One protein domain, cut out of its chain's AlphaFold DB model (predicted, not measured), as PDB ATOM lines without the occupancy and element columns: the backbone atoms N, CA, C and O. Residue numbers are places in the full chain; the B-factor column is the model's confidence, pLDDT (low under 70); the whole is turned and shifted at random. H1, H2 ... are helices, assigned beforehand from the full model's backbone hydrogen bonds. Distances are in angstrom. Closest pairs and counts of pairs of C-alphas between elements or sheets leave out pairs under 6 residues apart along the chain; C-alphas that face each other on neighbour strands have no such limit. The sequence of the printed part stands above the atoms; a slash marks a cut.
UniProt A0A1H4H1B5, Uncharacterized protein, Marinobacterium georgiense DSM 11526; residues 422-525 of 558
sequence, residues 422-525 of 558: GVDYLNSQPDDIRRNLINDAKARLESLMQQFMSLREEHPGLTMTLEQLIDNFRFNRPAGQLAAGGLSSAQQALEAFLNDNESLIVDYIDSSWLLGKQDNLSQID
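This is residues 422 to 525 of the 558 residues of an uncharacterized protein of Marinobacterium georgiense DSM 11526 (UniProt A0A1H4H1B5). One long helix, H2, is the spine of an elongated domain, and shorter helices lie along one side of it: H1 folds back over its first part, and H5 crosses it at residues 441 to 448. H3 and H4 lie near its last part, with the loop of residues 475 to 490 on that end. The printed part has 104 residues with five named helices, H1 to H5 in order, and no named strand: all helix. It is only just compact, close to loose, with a radius of gyration of the C-alphas of 15.3 A and spans of 47 by 25 by 19 A.

H2, residues 431 to 458, touches H5, residues 502 to 514, with its residues 441 to 448 alone; the closest C-alphas, those of Ala 441 and Ser 511, are 4.9 A apart, at a steep tilt of 43 degrees, opposite ways. H1, residues 423 to 428, and H2 form a helical hairpin and only just touch, with 3 pairs of C-alphas within 8 A, the closest those of Leu 426 and Arg 434 at 5.8 A. H1 touches H5 through residues 513 to 514 of H5 alone, closest at the C-alphas of Val 423 and Leu 514, 5.2 A. H3, residues 466 to 474, is close to H2 but not clearly touching, about perpendicular at 79 degrees; the closest C-alphas are those of Phe 452 and Leu 466, 6.7 A. H4, residues 491 to 500, is close to H3 but not clearly touching, closest at the C-alphas of Phe 473 and Leu 498, 7.5 A. H1 is apart from H3 and H4. In the five helices every O i to N i+4 pair is within hydrogen-bond range.

H2 runs 41.3 A from C-alpha 431 at (-7.496, 1.712, -36.592) to C-alpha 458 at (29.487, -16.670, -38.397). H5 is 18.4 A long and ends with C-alpha 514 at (6.652, 5.777, -39.178); H4 measures 14.3 A, H3 12.2 A and H1 8.5 A.

The two C-alphas farthest apart are those of Pro 430 and Ser 489, 47.3 A, while those of Gly 422 and Asp 525 are 6.4 A apart. The printed part has no cut. The link from H3 to H4, 16 residues, is long. The mean pLDDT of the printed part is 86.8, and residues 518 to 524 are under 70.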
ATOM      1  N   GLY A 422       5.146   9.447 -41.897       70.94
ATOM      2  CA  GLY A 422       5.513   9.747 -40.515       70.94
ATOM      3  C   GLY A 422       4.400   9.377 -39.528       70.94
ATOM      4  O   GLY A 422       3.329   8.878 -39.892       70.94
ATOM      5  N   VAL A 423       4.615   9.700 -38.258       77.88
ATOM      6  CA  VAL A 423       3.652   9.503 -37.167       77.88
ATOM      7  C   VAL A 423       2.314  10.191 -37.465       77.88
ATOM      8  O   VAL A 423       1.258   9.653 -37.134       77.88
ATOM      9  N   ASP A 424       2.333  11.336 -38.149       76.62
ATOM     10  CA  ASP A 424       1.125  12.047 -38.590       76.62
ATOM     11  C   ASP A 424       0.289  11.223 -39.569       76.62
ATOM     12  O   ASP A 424      -0.933  11.119 -39.415       76.62
ATOM     13  N   TYR A 425       0.936  10.577 -40.543       78.00
ATOM     14  CA  TYR A 425       0.239   9.665 -41.440       78.00
ATOM     15  C   TYR A 425      -0.331   8.492 -40.647       78.00
ATOM     16  O   TYR A 425      -1.529   8.227 -40.761       78.00
ATOM     17  N   LEU A 426       0.487   7.843 -39.810       82.44
ATOM     18  CA  LEU A 426       0.072   6.695 -39.002       82.44
ATOM     19  C   LEU A 426      -1.153   7.020 -38.135       82.44
ATOM     20  O   LEU A 426      -2.081   6.218 -38.047       82.44
ATOM     21  N   ASN A 427      -1.172   8.208 -37.527       83.56
ATOM     22  CA  ASN A 427      -2.267   8.692 -36.688       83.56
ATOM     23  C   ASN A 427      -3.506   9.111 -37.487       83.56
ATOM     24  O   ASN A 427      -4.611   9.079 -36.947       83.56
ATOM     25  N   SER A 428      -3.342   9.496 -38.755       84.00
ATOM     26  CA  SER A 428      -4.458   9.815 -39.652       84.00
ATOM     27  C   SER A 428      -5.161   8.577 -40.221       84.00
ATOM     28  O   SER A 428      -6.270   8.696 -40.746       84.00
ATOM     29  N   GLN A 429      -4.543   7.393 -40.122       88.69
ATOM     30  CA  GLN A 429      -5.111   6.159 -40.656       88.69
ATOM     31  C   GLN A 429      -6.204   5.562 -39.752       88.69
ATOM     32  O   GLN A 429      -6.110   5.636 -38.523       88.69
ATOM     33  N   PRO A 430      -7.208   4.884 -40.340       93.81
ATOM     34  CA  PRO A 430      -8.136   4.021 -39.615       93.81
ATOM     35  C   PRO A 430      -7.433   2.979 -38.727       93.81
ATOM     36  O   PRO A 430      -6.334   2.515 -39.030       93.81
ATOM     37  N   ASP A 431      -8.078   2.581 -37.628       91.75
ATOM     38  CA  ASP A 431      -7.496   1.712 -36.592       91.75
ATOM     39  C   ASP A 431      -6.995   0.344 -37.080       91.75
ATOM     40  O   ASP A 431      -6.094  -0.235 -36.468       91.75
ATOM     41  N   ASP A 432      -7.623  -0.212 -38.108       91.69
ATOM     42  CA  ASP A 432      -7.252  -1.466 -38.757       91.69
ATOM     43  C   ASP A 432      -6.007  -1.293 -39.637       91.69
ATOM     44  O   ASP A 432      -5.039  -2.037 -39.475       91.69
ATOM     45  N   ILE A 433      -5.980  -0.256 -40.478       88.19
ATOM     46  CA  ILE A 433      -4.825   0.092 -41.321       88.19
ATOM     47  C   ILE A 433      -3.612   0.438 -40.450       88.19
ATOM     48  O   ILE A 433      -2.525  -0.102 -40.645       88.19
ATOM     49  N   ARG A 434      -3.810   1.269 -39.424       88.88
ATOM     50  CA  ARG A 434      -2.773   1.658 -38.460       88.88
ATOM     51  C   ARG A 434      -2.144   0.448 -37.765       88.88
ATOM     52  O   ARG A 434      -0.928   0.393 -37.598       88.88
ATOM     53  N   ARG A 435      -2.957  -0.534 -37.359       89.75
ATOM     54  CA  ARG A 435      -2.462  -1.776 -36.740       89.75
ATOM     55  C   ARG A 435      -1.642  -2.621 -37.710       89.75
ATOM     56  O   ARG A 435      -0.615  -3.146 -37.292       89.75
ATOM     57  N   ASN A 436      -2.066  -2.726 -38.968       89.56
ATOM     58  CA  ASN A 436      -1.321  -3.462 -39.990       89.56
ATOM     59  C   ASN A 436       0.050  -2.826 -40.234       89.56
ATOM     60  O   ASN A 436       1.057  -3.509 -40.096       89.56
ATOM     61  N   LEU A 437       0.098  -1.506 -40.433       87.44
ATOM     62  CA  LEU A 437       1.346  -0.759 -40.617       87.44
ATOM     63  C   LEU A 437       2.335  -0.957 -39.452       87.44
ATOM     64  O   LEU A 437       3.523  -1.182 -39.670       87.44
ATOM     65  N   ILE A 438       1.850  -0.934 -38.202       88.94
ATOM     66  CA  ILE A 438       2.691  -1.194 -37.018       88.94
ATOM     67  C   ILE A 438       3.216  -2.636 -36.999       88.94
ATOM     68  O   ILE A 438       4.354  -2.868 -36.585       88.94
ATOM     69  N   ASN A 439       2.392  -3.613 -37.381       90.06
ATOM     70  CA  ASN A 439       2.794  -5.018 -37.401       90.06
ATOM     71  C   ASN A 439       3.827  -5.285 -38.501       90.06
ATOM     72  O   ASN A 439       4.831  -5.942 -38.229       90.06
ATOM     73  N   ASP A 440       3.632  -4.717 -39.690       88.06
ATOM     74  CA  ASP A 440       4.564  -4.837 -40.814       88.06
ATOM     75  C   ASP A 440       5.923  -4.210 -40.467       88.06
ATOM     76  O   ASP A 440       6.969  -4.832 -40.665       88.06
ATOM     77  N   ALA A 441       5.917  -3.027 -39.844       86.25
ATOM     78  CA  ALA A 441       7.121  -2.361 -39.345       86.25
ATOM     79  C   ALA A 441       7.900  -3.219 -38.326       86.25
ATOM     80  O   ALA A 441       9.133  -3.265 -38.347       86.25
ATOM     81  N   LYS A 442       7.197  -3.927 -37.432       86.94
ATOM     82  CA  LYS A 442       7.825  -4.850 -36.470       86.94
ATOM     83  C   LYS A 442       8.403  -6.087 -37.154       86.94
ATOM     84  O   LYS A 442       9.528  -6.460 -36.838       86.94
ATOM     85  N   ALA A 443       7.676  -6.678 -38.102       88.81
ATOM     86  CA  ALA A 443       8.130  -7.859 -38.833       88.81
ATOM     87  C   ALA A 443       9.411  -7.582 -39.642       88.81
ATOM     88  O   ALA A 443      10.332  -8.399 -39.643       88.81
ATOM     89  N   ARG A 444       9.509  -6.401 -40.271       85.50
ATOM     90  CA  ARG A 444      10.720  -5.941 -40.975       85.50
ATOM     91  C   ARG A 444      11.932  -5.858 -40.041       85.50
ATOM     92  O   ARG A 444      12.995  -6.379 -40.370       85.50
ATOM     93  N   LEU A 445      11.755  -5.267 -38.854       83.56
ATOM     94  CA  LEU A 445      12.804  -5.191 -37.828       83.56
ATOM     95  C   LEU A 445      13.249  -6.579 -37.350       83.56
ATOM     96  O   LEU A 445      14.446  -6.833 -37.238       83.56
ATOM     97  N   GLU A 446      12.303  -7.473 -37.067       88.88
ATOM     98  CA  GLU A 446      12.615  -8.836 -36.632       88.88
ATOM     99  C   GLU A 446      13.418  -9.592 -37.697       88.88
ATOM    100  O   GLU A 446      14.430 -10.204 -37.360       88.88
ATOM    101  N   SER A 447      13.033  -9.473 -38.973       90.62
ATOM    102  CA  SER A 447      13.746 -10.083 -40.103       90.62
ATOM    103  C   SER A 447      15.197  -9.595 -40.208       90.62
ATOM    104  O   SER A 447      16.125 -10.407 -40.206       90.62
ATOM    105  N   LEU A 448      15.414  -8.274 -40.222       92.44
ATOM    106  CA  LEU A 448      16.758  -7.691 -40.328       92.44
ATOM    107  C   LEU A 448      17.632  -8.053 -39.117       92.44
ATOM    108  O   LEU A 448      18.811  -8.381 -39.260       92.44
ATOM    109  N   MET A 449      17.050  -8.047 -37.914       92.06
ATOM    110  CA  MET A 449      17.750  -8.458 -36.697       92.06
ATOM    111  C   MET A 449      18.143  -9.935 -36.738       92.06
ATOM    112  O   MET A 449      19.246 -10.278 -36.319       92.06
ATOM    113  N   GLN A 450      17.282 -10.804 -37.265       93.25
ATOM    114  CA  GLN A 450      17.572 -12.228 -37.390       93.25
ATOM    115  C   GLN A 450      18.741 -12.479 -38.351       93.25
ATOM    116  O   GLN A 450      19.659 -13.220 -38.006       93.25
ATOM    117  N   GLN A 451      18.765 -11.799 -39.501       93.88
ATOM    118  CA  GLN A 451      19.880 -11.880 -40.451       93.88
ATOM    119  C   GLN A 451      21.192 -11.360 -39.849       93.88
ATOM    120  O   GLN A 451      22.237 -11.993 -39.994       93.88
ATOM    121  N   PHE A 452      21.148 -10.236 -39.129       94.50
ATOM    122  CA  PHE A 452      22.337  -9.693 -38.471       94.50
ATOM    123  C   PHE A 452      22.867 -10.621 -37.368       94.50
ATOM    124  O   PHE A 452      24.078 -10.743 -37.180       94.50
ATOM    125  N   MET A 453      21.982 -11.307 -36.639       93.06
ATOM    126  CA  MET A 453      22.397 -12.294 -35.641       93.06
ATOM    127  C   MET A 453      23.064 -13.513 -36.284       93.06
ATOM    128  O   MET A 453      24.091 -13.945 -35.769       93.06
ATOM    129  N   SER A 454      22.573 -13.992 -37.432       93.44
ATOM    130  CA  SER A 454      23.258 -15.042 -38.204       93.44
ATOM    131  C   SER A 454      24.675 -14.619 -38.605       93.44
ATOM    132  O   SER A 454      25.628 -15.361 -38.373       93.44
ATOM    133  N   LEU A 455      24.850 -13.384 -39.093       93.69
ATOM    134  CA  LEU A 455      26.176 -12.839 -39.407       93.69
ATOM    135  C   LEU A 455      27.101 -12.827 -38.175       93.69
ATOM    136  O   LEU A 455      28.289 -13.135 -38.267       93.69
ATOM    137  N   ARG A 456      26.574 -12.486 -36.992       92.06
ATOM    138  CA  ARG A 456      27.352 -12.509 -35.740       92.06
ATOM    139  C   ARG A 456      27.743 -13.916 -35.300       92.06
ATOM    140  O   ARG A 456      28.809 -14.074 -34.710       92.06
ATOM    141  N   GLU A 457      26.909 -14.918 -35.556       92.12
ATOM    142  CA  GLU A 457      27.242 -16.319 -35.277       92.12
ATOM    143  C   GLU A 457      28.389 -16.810 -36.175       92.12
ATOM    144  O   GLU A 457      29.293 -17.496 -35.695       92.12
ATOM    145  N   GLU A 458      28.405 -16.388 -37.441       91.81
ATOM    146  CA  GLU A 458      29.487 -16.670 -38.397       91.81
ATOM    147  C   GLU A 458      30.782 -15.906 -38.076       91.81
ATOM    148  O   GLU A 458      31.885 -16.380 -38.362       91.81
ATOM    149  N   HIS A 459      30.667 -14.757 -37.404       91.75
ATOM    150  CA  HIS A 459      31.789 -13.913 -36.997       91.75
ATOM    151  C   HIS A 459      31.791 -13.634 -35.479       91.75
ATOM    152  O   HIS A 459      31.487 -12.515 -35.057       91.75
ATOM    153  N   PRO A 460      32.236 -14.586 -34.627       82.69
ATOM    154  CA  PRO A 460      32.158 -14.473 -33.162       82.69
ATOM    155  C   PRO A 460      32.903 -13.276 -32.543       82.69
ATOM    156  O   PRO A 460      32.645 -12.905 -31.400       82.69
ATOM    157  N   GLY A 461      33.840 -12.671 -33.282       82.38
ATOM    158  CA  GLY A 461      34.561 -11.456 -32.885       82.38
ATOM    159  C   GLY A 461      33.817 -10.145 -33.176       82.38
ATOM    160  O   GLY A 461      34.332  -9.076 -32.853       82.38
ATOM    161  N   LEU A 462      32.630 -10.195 -33.788       88.69
ATOM    162  CA  LEU A 462      31.850  -9.016 -34.151       88.69
ATOM    163  C   LEU A 462      31.163  -8.400 -32.917       88.69
ATOM    164  O   LEU A 462      30.166  -8.912 -32.396       88.69
ATOM    165  N   THR A 463      31.702  -7.266 -32.462       85.44
ATOM    166  CA  THR A 463      31.207  -6.508 -31.297       85.44
ATOM    167  C   THR A 463      30.224  -5.388 -31.648       85.44
ATOM    168  O   THR A 463      29.638  -4.793 -30.748       85.44
ATOM    169  N   MET A 464      30.065  -5.074 -32.934       91.25
ATOM    170  CA  MET A 464      29.168  -4.026 -33.430       91.25
ATOM    171  C   MET A 464      27.689  -4.415 -33.257       91.25
ATOM    172  O   MET A 464      27.337  -5.593 -33.354       91.25
ATOM    173  N   THR A 465      26.822  -3.427 -33.024       92.38
ATOM    174  CA  THR A 465      25.360  -3.608 -32.995       92.38
ATOM    175  C   THR A 465      24.734  -3.356 -34.368       92.38
ATOM    176  O   THR A 465      25.306  -2.649 -35.196       92.38
ATOM    177  N   LEU A 466      23.528  -3.887 -34.596       92.25
ATOM    178  CA  LEU A 466      22.765  -3.598 -35.816       92.25
ATOM    179  C   LEU A 466      22.511  -2.089 -35.965       92.25
ATOM    180  O   LEU A 466      22.660  -1.546 -37.049       92.25
ATOM    181  N   GLU A 467      22.196  -1.398 -34.870       90.75
ATOM    182  CA  GLU A 467      21.976   0.055 -34.861       90.75
ATOM    183  C   GLU A 467      23.213   0.820 -35.337       90.75
ATOM    184  O   GLU A 467      23.102   1.711 -36.168       90.75
ATOM    185  N   GLN A 468      24.402   0.425 -34.876       93.56
ATOM    186  CA  GLN A 468      25.646   1.045 -35.313       93.56
ATOM    187  C   GLN A 468      25.947   0.760 -36.793       93.56
ATOM    188  O   GLN A 468      26.421   1.649 -37.497       93.56
ATOM    189  N   LEU A 469      25.666  -0.455 -37.273       94.94
ATOM    190  CA  LEU A 469      25.799  -0.796 -38.691       94.94
ATOM    191  C   LEU A 469      24.853   0.052 -39.556       94.94
ATOM    192  O   LEU A 469      25.256   0.575 -40.592       94.94
ATOM    193  N   ILE A 470      23.613   0.234 -39.100       93.31
ATOM    194  CA  ILE A 470      22.609   1.062 -39.774       93.31
ATOM    195  C   ILE A 470      23.011   2.537 -39.746       93.31
ATOM    196  O   ILE A 470      22.867   3.219 -40.753       93.31
ATOM    197  N   ASP A 471      23.568   3.040 -38.647       91.94
ATOM    198  CA  ASP A 471      24.099   4.404 -38.602       91.94
ATOM    199  C   ASP A 471      25.299   4.585 -39.543       91.94
ATOM    200  O   ASP A 471      25.448   5.640 -40.161       91.94
ATOM    201  N   ASN A 472      26.143   3.562 -39.708       93.31
ATOM    202  CA  ASN A 472      27.211   3.602 -40.704       93.31
ATOM    203  C   ASN A 472      26.647   3.666 -42.129       93.31
ATOM    204  O   ASN A 472      27.103   4.505 -42.905       93.31
ATOM    205  N   PHE A 473      25.628   2.857 -42.435       93.75
ATOM    206  CA  PHE A 473      24.905   2.906 -43.708       93.75
ATOM    207  C   PHE A 473      24.296   4.292 -43.959       93.75
ATOM    208  O   PHE A 473      24.559   4.909 -44.987       93.75
ATOM    209  N   ARG A 474      23.560   4.836 -42.982       91.12
ATOM    210  CA  ARG A 474      22.850   6.117 -43.123       91.12
ATOM    211  C   ARG A 474      23.770   7.288 -43.448       91.12
ATOM    212  O   ARG A 474      23.351   8.216 -44.130       91.12
ATOM    213  N   PHE A 475      25.008   7.256 -42.960       89.44
ATOM    214  CA  PHE A 475      25.976   8.343 -43.116       89.44
ATOM    215  C   PHE A 475      27.171   7.982 -44.011       89.44
ATOM    216  O   PHE A 475      28.235   8.583 -43.847       89.44
ATOM    217  N   ASN A 476      27.018   7.011 -44.923       87.62
ATOM    218  CA  ASN A 476      28.048   6.596 -45.889       87.62
ATOM    219  C   ASN A 476      29.428   6.339 -45.244       87.62
ATOM    220  O   ASN A 476      30.481   6.718 -45.768       87.62
ATOM    221  N   ARG A 477      29.439   5.723 -44.059       89.44
ATOM    222  CA  ARG A 477      30.667   5.335 -43.350       89.44
ATOM    223  C   ARG A 477      31.044   3.903 -43.724       89.44
ATOM    224  O   ARG A 477      30.160   3.126 -44.082       89.44
ATOM    225  N   PRO A 478      32.325   3.507 -43.584       91.75
ATOM    226  CA  PRO A 478      32.698   2.103 -43.716       91.75
ATOM    227  C   PRO A 478      31.796   1.221 -42.844       91.75
ATOM    228  O   PRO A 478      31.591   1.533 -41.671       91.75
ATOM    229  N   ALA A 479      31.273   0.123 -43.399       93.62
ATOM    230  CA  ALA A 479      30.272  -0.720 -42.732       93.62
ATOM    231  C   ALA A 479      30.682  -1.136 -41.305       93.62
ATOM    232  O   ALA A 479      29.912  -1.022 -40.355       93.62
ATOM    233  N   GLY A 480      31.939  -1.545 -41.138       92.94
ATOM    234  CA  GLY A 480      32.553  -1.944 -39.876       92.94
ATOM    235  C   GLY A 480      33.177  -0.813 -39.061       92.94
ATOM    236  O   GLY A 480      33.909  -1.113 -38.118       92.94
ATOM    237  N   GLN A 481      32.903   0.459 -39.358       93.69
ATOM    238  CA  GLN A 481      33.395   1.585 -38.565       93.69
ATOM    239  C   GLN A 481      32.916   1.488 -37.108       93.69
ATOM    240  O   GLN A 481      31.716   1.483 -36.812       93.69
ATOM    241  N   LEU A 482      33.871   1.429 -36.178       92.25
ATOM    242  CA  LEU A 482      33.603   1.320 -34.749       92.25
ATOM    243  C   LEU A 482      33.364   2.694 -34.106       92.25
ATOM    244  O   LEU A 482      34.038   3.667 -34.449       92.25
ATOM    245  N   ALA A 483      32.450   2.768 -33.129       87.00
ATOM    246  CA  ALA A 483      32.143   3.994 -32.385       87.00
ATOM    247  C   ALA A 483      33.351   4.529 -31.594       87.00
ATOM    248  O   ALA A 483      33.517   5.735 -31.454       87.00
ATOM    249  N   ALA A 484      34.223   3.632 -31.122       83.31
ATOM    250  CA  ALA A 484      35.481   3.983 -30.459       83.31
ATOM    251  C   ALA A 484      36.606   4.389 -31.439       83.31
ATOM    252  O   ALA A 484      37.716   4.686 -31.002       83.31
ATOM    253  N   GLY A 485      36.334   4.396 -32.748       84.38
ATOM    254  CA  GLY A 485      37.335   4.539 -33.804       84.38
ATOM    255  C   GLY A 485      37.887   3.192 -34.289       84.38
ATOM    256  O   GLY A 485      37.797   2.176 -33.601       84.38
ATOM    257  N   GLY A 486      38.454   3.189 -35.499       87.88
ATOM    258  CA  GLY A 486      38.952   1.981 -36.169       87.88
ATOM    259  C   GLY A 486      37.879   1.175 -36.913       87.88
ATOM    260  O   GLY A 486      36.696   1.519 -36.902       87.88
ATOM    261  N   LEU A 487      38.316   0.104 -37.579       91.31
ATOM    262  CA  LEU A 487      37.471  -0.791 -38.373       91.31
ATOM    263  C   LEU A 487      37.349  -2.162 -37.701       91.31
ATOM    264  O   LEU A 487      38.310  -2.686 -37.139       91.31
ATOM    265  N   SER A 488      36.158  -2.749 -37.786       91.81
ATOM    266  CA  SER A 488      35.883  -4.127 -37.387       91.81
ATOM    267  C   SER A 488      36.691  -5.115 -38.229       91.81
ATOM    268  O   SER A 488      36.831  -4.947 -39.441       91.81
ATOM    269  N   SER A 489      37.138  -6.214 -37.617       89.12
ATOM    270  CA  SER A 489      37.777  -7.324 -38.338       89.12
ATOM    271  C   SER A 489      36.841  -8.017 -39.335       89.12
ATOM    272  O   SER A 489      37.308  -8.757 -40.193       89.12
ATOM    273  N   ALA A 490      35.528  -7.795 -39.225       91.94
ATOM    274  CA  ALA A 490      34.513  -8.321 -40.134       91.94
ATOM    275  C   ALA A 490      34.068  -7.299 -41.203       91.94
ATOM    276  O   ALA A 490      32.979  -7.444 -41.746       91.94
ATOM    277  N   GLN A 491      34.871  -6.263 -41.497       93.69
ATOM    278  CA  GLN A 491      34.537  -5.192 -42.454       93.69
ATOM    279  C   GLN A 491      33.921  -5.714 -43.762       93.69
ATOM    280  O   GLN A 491      32.834  -5.286 -44.124       93.69
ATOM    281  N   GLN A 492      34.579  -6.664 -44.433       93.31
ATOM    282  CA  GLN A 492      34.123  -7.194 -45.726       93.31
ATOM    283  C   GLN A 492      32.786  -7.939 -45.622       93.31
ATOM    284  O   GLN A 492      31.924  -7.797 -46.481       93.31
ATOM    285  N   ALA A 493      32.590  -8.711 -44.550       93.56
ATOM    286  CA  ALA A 493      31.336  -9.425 -44.320       93.56
ATOM    287  C   ALA A 493      30.185  -8.454 -44.007       93.56
ATOM    288  O   ALA A 493      29.056  -8.670 -44.432       93.56
ATOM    289  N   LEU A 494      30.479  -7.350 -43.310       95.62
ATOM    290  CA  LEU A 494      29.517  -6.277 -43.055       95.62
ATOM    291  C   LEU A 494      29.176  -5.498 -44.333       95.62
ATOM    292  O   LEU A 494      28.020  -5.139 -44.516       95.62
ATOM    293  N   GLU A 495      30.142  -5.256 -45.223       95.25
ATOM    294  CA  GLU A 495      29.888  -4.649 -46.540       95.25
ATOM    295  C   GLU A 495      28.994  -5.541 -47.406       95.25
ATOM    296  O   GLU A 495      28.001  -5.060 -47.949       95.25
ATOM    297  N   ALA A 496      29.289  -6.845 -47.474       94.69
ATOM    298  CA  ALA A 496      28.435  -7.810 -48.164       94.69
ATOM    299  C   ALA A 496      27.020  -7.830 -47.566       94.69
ATOM    300  O   ALA A 496      26.042  -7.732 -48.299       94.69
ATOM    301  N   PHE A 497      26.908  -7.844 -46.233       95.69
ATOM    302  CA  PHE A 497      25.620  -7.787 -45.548       95.69
ATOM    303  C   PHE A 497      24.816  -6.527 -45.895       95.69
ATOM    304  O   PHE A 497      23.614  -6.637 -46.128       95.69
ATOM    305  N   LEU A 498      25.445  -5.344 -45.918       94.19
ATOM    306  CA  LEU A 498      24.764  -4.101 -46.293       94.19
ATOM    307  C   LEU A 498      24.245  -4.161 -47.733       94.19
ATOM    308  O   LEU A 498      23.093  -3.807 -47.962       94.19
ATOM    309  N   ASN A 499      25.062  -4.643 -48.672       91.75
ATOM    310  CA  ASN A 499      24.690  -4.732 -50.085       91.75
ATOM    311  C   ASN A 499      23.559  -5.746 -50.317       91.75
ATOM    312  O   ASN A 499      22.588  -5.446 -51.008       91.75
ATOM    313  N   ASP A 500      23.648  -6.928 -49.701       93.94
ATOM    314  CA  ASP A 500      22.651  -7.992 -49.861       93.94
ATOM    315  C   ASP A 500      21.299  -7.634 -49.219       93.94
ATOM    316  O   ASP A 500      20.259  -8.168 -49.611       93.94
ATOM    317  N   ASN A 501      21.299  -6.728 -48.232       93.00
ATOM    318  CA  ASN A 501      20.121  -6.387 -47.430       93.00
ATOM    319  C   ASN A 501      19.723  -4.908 -47.515       93.00
ATOM    320  O   ASN A 501      18.935  -4.451 -46.683       93.00
ATOM    321  N   GLU A 502      20.202  -4.164 -48.517       90.31
ATOM    322  CA  GLU A 502      19.961  -2.720 -48.651       90.31
ATOM    323  C   GLU A 502      18.465  -2.380 -48.555       90.31
ATOM    324  O   GLU A 502      18.061  -1.584 -47.710       90.31
ATOM    325  N   SER A 503      17.615  -3.060 -49.333       87.94
ATOM    326  CA  SER A 503      16.161  -2.831 -49.312       87.94
ATOM    327  C   SER A 503      15.541  -3.057 -47.928       87.94
ATOM    328  O   SER A 503      14.658  -2.303 -47.528       87.94
ATOM    329  N   LEU A 504      15.992  -4.074 -47.183       88.69
ATOM    330  CA  LEU A 504      15.482  -4.366 -45.838       88.69
ATOM    331  C   LEU A 504      15.948  -3.327 -44.813       88.69
ATOM    332  O   LEU A 504      15.208  -2.998 -43.884       88.69
ATOM    333  N   ILE A 505      17.163  -2.802 -44.978       91.38
ATOM    334  CA  ILE A 505      17.706  -1.725 -44.145       91.38
ATOM    335  C   ILE A 505      16.922  -0.435 -44.380       91.38
ATOM    336  O   ILE A 505      16.493   0.200 -43.414       91.38
ATOM    337  N   VAL A 506      16.675  -0.082 -45.642       88.44
ATOM    338  CA  VAL A 506      15.840   1.066 -46.022       88.44
ATOM    339  C   VAL A 506      14.435   0.930 -45.431       88.44
ATOM    340  O   VAL A 506      13.971   1.825 -44.725       88.44
ATOM    341  N   ASP A 507      13.801  -0.231 -45.612       85.31
ATOM    342  CA  ASP A 507      12.482  -0.536 -45.051       85.31
ATOM    343  C   ASP A 507      12.443  -0.430 -43.518       85.31
ATOM    344  O   ASP A 507      11.425  -0.026 -42.942       85.31
ATOM    345  N   TYR A 508      13.529  -0.804 -42.839       86.69
ATOM    346  CA  TYR A 508      13.671  -0.655 -41.393       86.69
ATOM    347  C   TYR A 508      13.783   0.816 -40.966       86.69
ATOM    348  O   TYR A 508      13.183   1.208 -39.956       86.69
ATOM    349  N   ILE A 509      14.540   1.631 -41.704       87.12
ATOM    350  CA  ILE A 509      14.681   3.063 -41.415       87.12
ATOM    351  C   ILE A 509      13.320   3.751 -41.575       87.12
ATOM    352  O   ILE A 509      12.862   4.402 -40.633       87.12
ATOM    353  N   ASP A 510      12.618   3.494 -42.680       83.00
ATOM    354  CA  ASP A 510      11.270   4.021 -42.934       83.00
ATOM    355  C   ASP A 510      10.280   3.576 -41.842       83.00
ATOM    356  O   ASP A 510       9.521   4.379 -41.293       83.00
ATOM    357  N   SER A 511      10.349   2.308 -41.424       83.50
ATOM    358  CA  SER A 511       9.557   1.782 -40.302       83.50
ATOM    359  C   SER A 511       9.857   2.504 -38.983       83.50
ATOM    360  O   SER A 511       8.967   2.723 -38.159       83.50
ATOM    361  N   SER A 512      11.114   2.882 -38.759       83.25
ATOM    362  CA  SER A 512      11.526   3.623 -37.565       83.25
ATOM    363  C   SER A 512      10.994   5.057 -37.577       83.25
ATOM    364  O   SER A 512      10.594   5.562 -36.522       83.25
ATOM    365  N   TRP A 513      10.926   5.691 -38.749       81.75
ATOM    366  CA  TRP A 513      10.300   7.001 -38.932       81.75
ATOM    367  C   TRP A 513       8.787   6.948 -38.729       81.75
ATOM    368  O   TRP A 513       8.265   7.718 -37.925       81.75
ATOM    369  N   LEU A 514       8.095   5.990 -39.347       80.31
ATOM    370  CA  LEU A 514       6.652   5.777 -39.178       80.31
ATOM    371  C   LEU A 514       6.252   5.612 -37.706       80.31
ATOM    372  O   LEU A 514       5.229   6.132 -37.262       80.31
ATOM    373  N   LEU A 515       7.072   4.893 -36.936       82.44
ATOM    374  CA  LEU A 515       6.822   4.607 -35.525       82.44
ATOM    375  C   LEU A 515       7.269   5.718 -34.564       82.44
ATOM    376  O   LEU A 515       7.138   5.538 -33.352       82.44
ATOM    377  N   GLY A 516       7.808   6.838 -35.051       78.56
ATOM    378  CA  GLY A 516       8.212   7.939 -34.171       78.56
ATOM    379  C   GLY A 516       9.486   7.679 -33.376       78.56
ATOM    380  O   GLY A 516       9.696   8.309 -32.346       78.56
ATOM    381  N   LYS A 517      10.336   6.740 -33.808       78.94
ATOM    382  CA  LYS A 517      11.555   6.370 -33.071       78.94
ATOM    383  C   LYS A 517      12.732   7.328 -33.307       78.94
ATOM    384  O   LYS A 517      13.799   7.103 -32.746       78.94
ATOM    385  N   GLN A 518      12.568   8.355 -34.147       69.25
ATOM    386  CA  GLN A 518      13.618   9.323 -34.487       69.25
ATOM    387  C   GLN A 518      13.076  10.756 -34.551       69.25
ATOM    388  O   GLN A 518      12.150  11.040 -35.308       69.25
ATOM    389  N   ASP A 519      13.680  11.663 -33.781       55.16
ATOM    390  CA  ASP A 519      13.075  12.950 -33.407       55.16
ATOM    391  C   ASP A 519      12.943  13.990 -34.534       55.16
ATOM    392  O   ASP A 519      12.037  14.814 -34.478       55.16
ATOM    393  N   ASN A 520      13.792  13.974 -35.568       55.72
ATOM    394  CA  ASN A 520      13.820  15.068 -36.557       55.72
ATOM    395  C   ASN A 520      12.985  14.801 -37.829       55.72
ATOM    396  O   ASN A 520      12.588  15.735 -38.517       55.72
ATOM    397  N   LEU A 521      12.712  13.531 -38.154       55.44
ATOM    398  CA  LEU A 521      12.141  13.130 -39.455       55.44
ATOM    399  C   LEU A 521      10.816  12.371 -39.356       55.44
ATOM    400  O   LEU A 521      10.067  12.305 -40.324       55.44
ATOM    401  N   SER A 522      10.480  11.842 -38.178       57.88
ATOM    402  CA  SER A 522       9.266  11.043 -37.983       57.88
ATOM    403  C   SER A 522       7.967  11.850 -37.918       57.88
ATOM    404  O   SER A 522       6.886  11.270 -37.986       57.88
ATOM    405  N   GLN A 523       8.038  13.174 -37.764       57.00
ATOM    406  CA  GLN A 523       6.873  14.014 -37.451       57.00
ATOM    407  C   GLN A 523       6.352  14.826 -38.641       57.00
ATOM    408  O   GLN A 523       5.409  15.590 -38.483       57.00
ATOM    409  N   ILE A 524       6.977  14.724 -39.816       64.56
ATOM    410  CA  ILE A 524       6.758  15.675 -40.908       64.56
ATOM    411  C   ILE A 524       6.430  14.928 -42.202       64.56
ATOM    412  O   ILE A 524       7.210  14.102 -42.664       64.56
ATOM    413  N   ASP A 525       5.303  15.269 -42.830       71.56
ATOM    414  CA  ASP A 525       5.048  14.923 -44.232       71.56
ATOM    415  C   ASP A 525       5.988  15.757 -45.115       71.56
ATOM    416  O   ASP A 525       5.759  16.951 -45.325       71.56
TER     417      ASP A 525